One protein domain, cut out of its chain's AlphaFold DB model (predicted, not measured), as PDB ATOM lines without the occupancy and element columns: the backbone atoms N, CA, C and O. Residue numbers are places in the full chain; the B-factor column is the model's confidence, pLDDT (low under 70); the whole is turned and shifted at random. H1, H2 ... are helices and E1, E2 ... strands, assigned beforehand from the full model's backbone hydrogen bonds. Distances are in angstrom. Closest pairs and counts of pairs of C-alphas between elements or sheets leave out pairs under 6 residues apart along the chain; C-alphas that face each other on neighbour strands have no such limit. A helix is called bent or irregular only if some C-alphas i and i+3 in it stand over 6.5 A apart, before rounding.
ATOM      1  N   ARG A 108      37.678 -49.585  15.623       60.28
ATOM      2  CA  ARG A 108      36.423 -49.824  14.853       60.28
ATOM      3  C   ARG A 108      35.606 -48.616  14.406       60.28
ATOM      4  O   ARG A 108      34.522 -48.775  13.846       60.28
ATOM      5  N   LYS A 109      36.131 -47.404  14.542       57.91
ATOM      6  CA  LYS A 109      35.617 -46.297  13.734       57.91
ATOM      7  C   LYS A 109      36.326 -46.356  12.387       57.91
ATOM      8  O   LYS A 109      37.522 -46.100  12.334       57.91
ATOM      9  N   ASN A 110      35.609 -46.733  11.327       52.84
ATOM     10  CA  ASN A 110      36.105 -46.578   9.959       52.84
ATOM     11  C   ASN A 110      36.381 -45.089   9.749       52.84
ATOM     12  O   ASN A 110      35.454 -44.283   9.686       52.84
ATOM     13  N   LEU A 111      37.657 -44.726   9.751       65.31
ATOM     14  CA  LEU A 111      38.105 -43.347   9.709       65.31
ATOM     15  C   LEU A 111      39.118 -43.228   8.592       65.31
ATOM     16  O   LEU A 111      40.181 -43.847   8.615       65.31
ATOM     17  N   GLU A 112      38.757 -42.429   7.601       72.50
ATOM     18  CA  GLU A 112      39.665 -42.084   6.528       72.50
ATOM     19  C   GLU A 112      40.908 -41.400   7.118       72.50
ATOM     20  O   GLU A 112      40.793 -40.431   7.866       72.50
ATOM     21  N   GLY A 113      42.097 -41.933   6.827       76.12
ATOM     22  CA  GLY A 113      43.356 -41.418   7.372       76.12
ATOM     23  C   GLY A 113      43.796 -42.013   8.711       76.12
ATOM     24  O   GLY A 113      44.754 -41.516   9.283       76.12
ATOM     25  N   LEU A 114      43.159 -43.070   9.221       83.25
ATOM     26  CA  LEU A 114      43.684 -43.836  10.358       83.25
ATOM     27  C   LEU A 114      43.818 -45.310   9.977       83.25
ATOM     28  O   LEU A 114      42.820 -46.000   9.767       83.25
ATOM     29  N   LYS A 115      45.054 -45.804   9.938       86.44
ATOM     30  CA  LYS A 115      45.364 -47.222   9.761       86.44
ATOM     31  C   LYS A 115      45.914 -47.771  11.070       86.44
ATOM     32  O   LYS A 115      46.881 -47.232  11.589       86.44
ATOM     33  N   ILE A 116      45.303 -48.831  11.590       85.56
ATOM     34  CA  ILE A 116      45.773 -49.553  12.778       85.56
ATOM     35  C   ILE A 116      46.012 -51.001  12.375       85.56
ATOM     36  O   ILE A 116      45.109 -51.654  11.851       85.56
ATOM     37  N   ALA A 201      50.264 -47.880  14.242       88.44
ATOM     38  CA  ALA A 201      49.313 -46.952  13.666       88.44
ATOM     39  C   ALA A 201      49.999 -45.975  12.714       88.44
ATOM     40  O   ALA A 201      51.034 -45.397  13.047       88.44
ATOM     41  N   ASP A 202      49.363 -45.752  11.570       89.00
ATOM     42  CA  ASP A 202      49.667 -44.662  10.649       89.00
ATOM     43  C   ASP A 202      48.461 -43.719  10.618       89.00
ATOM     44  O   ASP A 202      47.333 -44.128  10.322       89.00
ATOM     45  N   VAL A 203      48.693 -42.454  10.956       87.25
ATOM     46  CA  VAL A 203      47.653 -41.435  11.101       87.25
ATOM     47  C   VAL A 203      47.937 -40.283  10.144       87.25
ATOM     48  O   VAL A 203      48.913 -39.559  10.306       87.25
ATOM     49  N   GLU A 204      47.072 -40.079   9.160       87.44
ATOM     50  CA  GLU A 204      47.078 -38.942   8.243       87.44
ATOM     51  C   GLU A 204      46.212 -37.810   8.810       87.44
ATOM     52  O   GLU A 204      44.993 -37.749   8.615       87.44
ATOM     53  N   ILE A 205      46.856 -36.866   9.493       82.75
ATOM     54  CA  ILE A 205      46.187 -35.760  10.189       82.75
ATOM     55  C   ILE A 205      45.374 -34.892   9.228       82.75
ATOM     56  O   ILE A 205      44.283 -34.450   9.583       82.75
ATOM     57  N   ARG A 206      45.843 -34.706   7.988       79.44
ATOM     58  CA  ARG A 206      45.131 -33.922   6.960       79.44
ATOM     59  C   ARG A 206      43.718 -34.437   6.682       79.44
ATOM     60  O   ARG A 206      42.808 -33.637   6.495       79.44
ATOM     61  N   LYS A 207      43.514 -35.755   6.678       80.25
ATOM     62  CA  LYS A 207      42.188 -36.350   6.437       80.25
ATOM     63  C   LYS A 207      41.277 -36.270   7.666       80.25
ATOM     64  O   LYS A 207      40.058 -36.329   7.541       80.25
ATOM     65  N   LEU A 208      41.862 -36.068   8.847       77.00
ATOM     66  CA  LEU A 208      41.167 -35.998  10.133       77.00
ATOM     67  C   LEU A 208      41.001 -34.557  10.657       77.00
ATOM     68  O   LEU A 208      40.372 -34.354  11.695       77.00
ATOM     69  N   GLU A 209      41.524 -33.555   9.943       71.44
ATOM     70  CA  GLU A 209      41.728 -32.174  10.416       71.44
ATOM     71  C   GLU A 209      40.434 -31.477  10.877       71.44
ATOM     72  O   GLU A 209      40.429 -30.763  11.886       71.44
ATOM     73  N   ASN A 210      39.318 -31.744  10.193       72.56
ATOM     74  CA  ASN A 210      38.005 -31.168  10.506       72.56
ATOM     75  C   ASN A 210      37.292 -31.859  11.680       72.56
ATOM     76  O   ASN A 210      36.222 -31.421  12.115       72.56
ATOM     77  N   ASN A 211      37.858 -32.939  12.219       75.06
ATOM     78  CA  ASN A 211      37.243 -33.699  13.293       75.06
ATOM     79  C   ASN A 211      37.818 -33.284  14.652       75.06
ATOM     80  O   ASN A 211      38.907 -33.700  15.046       75.06
ATOM     81  N   LYS A 212      37.043 -32.507  15.423       77.00
ATOM     82  CA  LYS A 212      37.430 -32.027  16.766       77.00
ATOM     83  C   LYS A 212      37.892 -33.144  17.713       77.00
ATOM     84  O   LYS A 212      38.707 -32.885  18.590       77.00
ATOM     85  N   LYS A 213      37.416 -34.383  17.525       73.38
ATOM     86  CA  LYS A 213      37.808 -35.546  18.344       73.38
ATOM     87  C   LYS A 213      39.267 -35.976  18.136       73.38
ATOM     88  O   LYS A 213      39.765 -36.755  18.935       73.38
ATOM     89  N   PHE A 214      39.938 -35.465  17.101       74.38
ATOM     90  CA  PHE A 214      41.323 -35.791  16.739       74.38
ATOM     91  C   PHE A 214      42.272 -34.601  16.920       74.38
ATOM     92  O   PHE A 214      43.426 -34.664  16.503       74.38
ATOM     93  N   ALA A 215      41.818 -33.529  17.580       77.62
ATOM     94  CA  ALA A 215      42.656 -32.367  17.865       77.62
ATOM     95  C   ALA A 215      43.928 -32.740  18.647       77.62
ATOM     96  O   ALA A 215      44.983 -32.193  18.345       77.62
ATOM     97  N   GLY A 216      43.841 -33.722  19.556       81.25
ATOM     98  CA  GLY A 216      44.976 -34.199  20.352       81.25
ATOM     99  C   GLY A 216      46.119 -34.797  19.527       81.25
ATOM    100  O   GLY A 216      47.265 -34.733  19.950       81.25
ATOM    101  N   PHE A 217      45.864 -35.287  18.306       81.38
ATOM    102  CA  PHE A 217      46.951 -35.746  17.435       81.38
ATOM    103  C   PHE A 217      47.848 -34.607  16.949       81.38
ATOM    104  O   PHE A 217      49.003 -34.846  16.619       81.38
ATOM    105  N   ARG A 218      47.351 -33.364  16.912       81.06
ATOM    106  CA  ARG A 218      48.174 -32.199  16.547       81.06
ATOM    107  C   ARG A 218      49.162 -31.813  17.646       81.06
ATOM    108  O   ARG A 218      50.115 -31.097  17.368       81.06
ATOM    109  N   GLU A 219      48.922 -32.275  18.868       85.06
ATOM    110  CA  GLU A 219      49.761 -31.997  20.034       85.06
ATOM    111  C   GLU A 219      50.820 -33.080  20.268       85.06
ATOM    112  O   GLU A 219      51.734 -32.864  21.060       85.06
ATOM    113  N   LEU A 220      50.713 -34.221  19.574       89.25
ATOM    114  CA  LEU A 220      51.662 -35.323  19.680       89.25
ATOM    115  C   LEU A 220      53.035 -34.923  19.136       89.25
ATOM    116  O   LEU A 220      53.194 -34.555  17.970       89.25
ATOM    117  N   GLY A 221      54.042 -35.065  19.989       91.62
ATOM    118  CA  GLY A 221      55.454 -35.017  19.652       91.62
ATOM    119  C   GLY A 221      56.063 -36.407  19.456       91.62
ATOM    120  O   GLY A 221      55.460 -37.441  19.723       91.62
ATOM    121  N   LEU A 222      57.309 -36.436  18.978       92.31
ATOM    122  CA  LEU A 222      58.102 -37.668  18.949       92.31
ATOM    123  C   LEU A 222      58.291 -38.209  20.370       92.31
ATOM    124  O   LEU A 222      58.630 -37.436  21.267       92.31
ATOM    125  N   PHE A 223      58.174 -39.529  20.517       92.50
ATOM    126  CA  PHE A 223      58.175 -40.281  21.777       92.50
ATOM    127  C   PHE A 223      56.966 -40.066  22.696       92.50
ATOM    128  O   PHE A 223      56.874 -40.740  23.725       92.50
ATOM    129  N   ASP A 224      56.015 -39.196  22.349       94.31
ATOM    130  CA  ASP A 224      54.749 -39.135  23.082       94.31
ATOM    131  C   ASP A 224      53.997 -40.461  22.941       94.31
ATOM    132  O   ASP A 224      54.118 -41.140  21.914       94.31
ATOM    133  N   THR A 225      53.219 -40.828  23.959       92.94
ATOM    134  CA  THR A 225      52.356 -42.009  23.902       92.94
ATOM    135  C   THR A 225      50.883 -41.644  23.792       92.94
ATOM    136  O   THR A 225      50.424 -40.620  24.303       92.94
ATOM    137  N   PHE A 226      50.123 -42.493  23.109       92.00
ATOM    138  CA  PHE A 226      48.666 -42.435  23.068       92.00
ATOM    139  C   PHE A 226      48.082 -43.844  23.092       92.00
ATOM    140  O   PHE A 226      48.766 -44.824  22.803       92.00
ATOM    141  N   THR A 227      46.799 -43.947  23.418       91.50
ATOM    142  CA  THR A 227      46.140 -45.243  23.607       91.50
ATOM    143  C   THR A 227      45.153 -45.542  22.484       91.50
ATOM    144  O   THR A 227      44.349 -44.690  22.098       91.50
ATOM    145  N   LEU A 237      45.744 -50.546  24.231       89.19
ATOM    146  CA  LEU A 237      47.014 -50.697  23.533       89.19
ATOM    147  C   LEU A 237      47.728 -49.344  23.536       89.19
ATOM    148  O   LEU A 237      47.194 -48.366  23.021       89.19
ATOM    149  N   GLU A 238      48.905 -49.272  24.145       90.00
ATOM    150  CA  GLU A 238      49.707 -48.047  24.216       90.00
ATOM    151  C   GLU A 238      50.658 -47.985  23.016       90.00
ATOM    152  O   GLU A 238      51.328 -48.965  22.702       90.00
ATOM    153  N   LEU A 239      50.694 -46.844  22.327       91.19
ATOM    154  CA  LEU A 239      51.551 -46.606  21.170       91.19
ATOM    155  C   LEU A 239      52.481 -45.437  21.449       91.19
ATOM    156  O   LEU A 239      52.021 -44.384  21.881       91.19
ATOM    157  N   THR A 240      53.753 -45.588  21.091       92.19
ATOM    158  CA  THR A 240      54.753 -44.512  21.127       92.19
ATOM    159  C   THR A 240      54.945 -43.918  19.737       92.19
ATOM    160  O   THR A 240      55.079 -44.650  18.758       92.19
ATOM    161  N   VAL A 241      54.968 -42.592  19.620       93.00
ATOM    162  CA  VAL A 241      55.179 -41.905  18.340       93.00
ATOM    163  C   VAL A 241      56.632 -42.037  17.882       93.00
ATOM    164  O   VAL A 241      57.549 -41.512  18.516       93.00
ATOM    165  N   ASN A 242      56.830 -42.663  16.721       90.56
ATOM    166  CA  ASN A 242      58.150 -42.935  16.145       90.56
ATOM    167  C   ASN A 242      58.532 -41.943  15.041       90.56
ATOM    168  O   ASN A 242      59.713 -41.657  14.840       90.56
ATOM    169  N   LYS A 243      57.540 -41.432  14.300       92.19
ATOM    170  CA  LYS A 243      57.749 -40.535  13.157       92.19
ATOM    171  C   LYS A 243      56.648 -39.486  13.090       92.19
ATOM    172  O   LYS A 243      55.478 -39.798  13.290       92.19
ATOM    173  N   ILE A 244      57.043 -38.265  12.745       91.56
ATOM    174  CA  ILE A 244      56.146 -37.154  12.431       91.56
ATOM    175  C   ILE A 244      56.591 -36.559  11.097       91.56
ATOM    176  O   ILE A 244      57.766 -36.221  10.929       91.56
ATOM    177  N   GLU A 245      55.661 -36.418  10.160       92.81
ATOM    178  CA  GLU A 245      55.860 -35.640   8.938       92.81
ATOM    179  C   GLU A 245      55.211 -34.273   9.125       92.81
ATOM    180  O   GLU A 245      54.016 -34.174   9.402       92.81
ATOM    181  N   TYR A 246      56.004 -33.211   9.004       90.56
ATOM    182  CA  TYR A 246      55.576 -31.844   9.282       90.56
ATOM    183  C   TYR A 246      55.708 -30.964   8.042       90.56
ATOM    184  O   TYR A 246      56.734 -30.968   7.360       90.56
ATOM    185  N   ASP A 247      54.664 -30.192   7.770       90.62
ATOM    186  CA  ASP A 247      54.637 -29.183   6.726       90.62
ATOM    187  C   ASP A 247      55.091 -27.842   7.295       90.62
ATOM    188  O   ASP A 247      54.347 -27.184   8.020       90.62
ATOM    189  N   ALA A 248      56.312 -27.430   6.963       89.00
ATOM    190  CA  ALA A 248      56.869 -26.183   7.473       89.00
ATOM    191  C   ALA A 248      56.190 -24.927   6.907       89.00
ATOM    192  O   ALA A 248      56.203 -23.900   7.571       89.00
ATOM    193  N   LEU A 249      55.601 -24.990   5.707       89.88
ATOM    194  CA  LEU A 249      54.970 -23.822   5.079       89.88
ATOM    195  C   LEU A 249      53.573 -23.563   5.634       89.88
ATOM    196  O   LEU A 249      53.165 -22.415   5.768       89.88
ATOM    197  N   SER A 250      52.835 -24.634   5.927       88.12
ATOM    198  CA  SER A 250      51.502 -24.542   6.534       88.12
ATOM    199  C   SER A 250      51.500 -24.778   8.046       88.12
ATOM    200  O   SER A 250      50.429 -24.915   8.628       88.12
ATOM    201  N   GLU A 251      52.686 -24.837   8.653       87.12
ATOM    202  CA  GLU A 251      52.927 -25.014  10.088       87.12
ATOM    203  C   GLU A 251      52.071 -26.109  10.747       87.12
ATOM    204  O   GLU A 251      51.456 -25.917  11.797       87.12
ATOM    205  N   ARG A 252      52.000 -27.286  10.115       85.00
ATOM    206  CA  ARG A 252      51.115 -28.365  10.580       85.00
ATOM    207  C   ARG A 252      51.689 -29.756  10.396       85.00
ATOM    208  O   ARG A 252      52.382 -30.052   9.424       85.00
ATOM    209  N   VAL A 253      51.313 -30.647  11.310       88.19
ATOM    210  CA  VAL A 253      51.582 -32.083  11.197       88.19
ATOM    211  C   VAL A 253      50.745 -32.667  10.057       88.19
ATOM    212  O   VAL A 253      49.528 -32.493  10.018       88.19
ATOM    213  N   GLN A 254      51.397 -33.355   9.121       89.88
ATOM    214  CA  GLN A 254      50.745 -34.062   8.021       89.88
ATOM    215  C   GLN A 254      50.400 -35.499   8.403       89.88
ATOM    216  O   GLN A 254      49.265 -35.930   8.184       89.88
ATOM    217  N   SER A 255      51.363 -36.227   8.970       91.69
ATOM    218  CA  SER A 255      51.185 -37.626   9.351       91.69
ATOM    219  C   SER A 255      52.007 -38.013  10.582       91.69
ATOM    220  O   SER A 255      53.019 -37.381  10.904       91.69
ATOM    221  N   ILE A 256      51.537 -39.041  11.287       91.44
ATOM    222  CA  ILE A 256      52.153 -39.619  12.483       91.44
ATOM    223  C   ILE A 256      52.214 -41.134  12.300       91.44
ATOM    224  O   ILE A 256      51.194 -41.753  12.005       91.44
ATOM    225  N   THR A 257      53.382 -41.728  12.537       92.31
ATOM    226  CA  THR A 257      53.535 -43.186  12.666       92.31
ATOM    227  C   THR A 257      53.913 -43.514  14.103       92.31
ATOM    228  O   THR A 257      54.845 -42.918  14.658       92.31
ATOM    229  N   ALA A 258      53.206 -44.465  14.705       91.75
ATOM    230  CA  ALA A 258      53.353 -44.820  16.109       91.75
ATOM    231  C   ALA A 258      53.183 -46.318  16.369       91.75
ATOM    232  O   ALA A 258      52.638 -47.044  15.537       91.75
ATOM    233  N   GLY A 259      53.606 -46.748  17.554       87.44
ATOM    234  CA  GLY A 259      53.505 -48.121  18.034       87.44
ATOM    235  C   GLY A 259      54.814 -48.881  17.894       87.44
ATOM    236  O   GLY A 259      55.888 -48.281  17.836       87.44
ATOM    237  N   ASP A 260      54.734 -50.201  17.842       72.81
ATOM    238  CA  ASP A 260      55.902 -51.016  17.545       72.81
ATOM    239  C   ASP A 260      56.418 -50.643  16.149       72.81
ATOM    240  O   ASP A 260      55.612 -50.516  15.214       72.81
ATOM    241  N   PRO A 261      57.737 -50.421  15.973       57.25
ATOM    242  CA  PRO A 261      58.296 -50.252  14.647       57.25
ATOM    243  C   PRO A 261      57.791 -51.404  13.792       57.25
ATOM    244  O   PRO A 261      57.931 -52.570  14.175       57.25
ATOM    245  N   LYS A 262      57.198 -51.090  12.636       51.78
ATOM    246  CA  LYS A 262      56.986 -52.125  11.629       51.78
ATOM    247  C   LYS A 262      58.337 -52.817  11.456       51.78
ATOM    248  O   LYS A 262      59.379 -52.157  11.496       51.78
ATOM    249  N   PHE A 263      58.321 -54.135  11.299       40.84
ATOM    250  CA  PHE A 263      59.510 -54.969  11.102       40.84
ATOM    251  C   PHE A 263      60.446 -54.474   9.973       40.84
ATOM    252  O   PHE A 263      61.542 -54.993   9.812       40.84
ATOM    253  N   THR A 264      60.084 -53.410   9.255       38.50
ATOM    254  CA  THR A 264      60.901 -52.678   8.294       38.50
ATOM    255  C   THR A 264      62.271 -52.239   8.809       38.50
ATOM    256  O   THR A 264      63.170 -52.164   7.985       38.50
ATOM    257  N   PHE A 265      62.512 -51.990  10.108       34.69
ATOM    258  CA  PHE A 265      63.900 -51.759  10.569       34.69
ATOM    259  C   PHE A 265      64.759 -53.028  10.436       34.69
ATOM    260  O   PHE A 265      65.909 -52.928  10.020       34.69
TER     261      PHE A 265
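This is residues 108 to 116, 201 to 227 and 237 to 265 of the 354 residues of an uncharacterized protein of Listeria monocytogenes (UniProt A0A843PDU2). A twisted sheet of five strands is built on one long, bent hairpin, E4 and E5, with the short strands E2 and E1 added beside E5 and the short E3 beside the first part of E4. The sheet curls round so far that E3 is turned over toward the side where H2 lies, while H1 continues from the end of E2 at the sheet's own level and H2 only grazes the sheet with its residues 216 to 218. The printed part has 65 residues, with two named helices and five named strands in the order E1, E2, H1, H2, E3, E4, E5; across the sheet the order is E1, E2, E5, E4, E3, all antiparallel. The class is mixed, helices and strands. The whole is compact, with a radius of gyration of the C-alphas of 11.6 A and spans of 31 by 29 by 18 A.

The printed part begins at Arg 108, and its first strand, E1, is residues 114 to 116, with C-alpha 114 at (43.684, -43.836, 10.358). After the first cut, E2 is residues 201 to 204, 9.9 A from first to last C-alpha. H1, residues 205 to 208, and H2, residues 212 to 218, follow; H2 begins with C-alpha 212 at (37.430, -32.027, 16.766) and is 10.7 A long. H2 is irregular: C-alphas 213 and 216 are 7.6 A apart. E3 is residues 225 to 227, 7.0 A long. After the second cut, E4, residues 237 to 247, is the longest strand at 28.3 A, and it bends by 56 degrees at residue 242. E5, residues 252 to 259, is 21.3 A long, bends by 52 degrees at residue 255, and ends with C-alpha 259 at (53.505, -48.121, 18.034).

E1, an edge strand, is antiparallel to E2 at 172 degrees, with N 115 and O 202 2.9 A apart, within hydrogen-bond range. E2 is antiparallel to E5 at 170 degrees, with N 203 and O 256 2.8 A apart. E5 and E4 form a hairpin, antiparallel at 150 degrees; N 254 and O 245 are 2.8 A apart, and N 242 and O 257 are 2.9 A apart. E3, the other edge strand, is antiparallel to E4 at 122 degrees, with N 239 and O 226 2.8 A apart. The pairing of E4 is staggered: residues 238 to 240 pair with E3 and residues 241 to 247 with E5. From edge to edge the strands' lines turn by 84 degrees and the way across the sheet turns by 87 degrees. E1 is apart from E3 and from E4, and E2 is apart from E3. H1 is on the sheet, at the sheet's level with a height of 1.9 A; its closest C-alpha pair with E5 is Ile 205 and Gln 254, 5.3 A. H1 and H2 only just touch, with 3 pairs of C-alphas within 8 A, the closest being Leu 208 and Phe 214 at 6.6 A. H2 only grazes the sheet, and the closest C-alphas of H2 and E5 are those of Arg 218 and Val 253, 6.3 A apart. In H2, 0 of 3 O i to N i+4 pairs are within hydrogen-bond range, against 3 of 4 O i to N i+3 pairs; H1 is too short for an i+4 pair.

The two C-alphas farthest apart are those of Lys 212 and Phe 265, 33.6 A. Residues 117 to 200 are not printed, with 4.5 A between C-alphas 116 and 201; residues 228 to 236 are not printed, with 5.5 A between C-alphas 227 and 237. Of the links that are printed whole, E2 to H1, H1 to H2 and E4 to E5 are tight, and H2 to E3 is short. The mean pLDDT of the printed part is 81.1, and residues 108 to 111 and 261 to 265 are under 70.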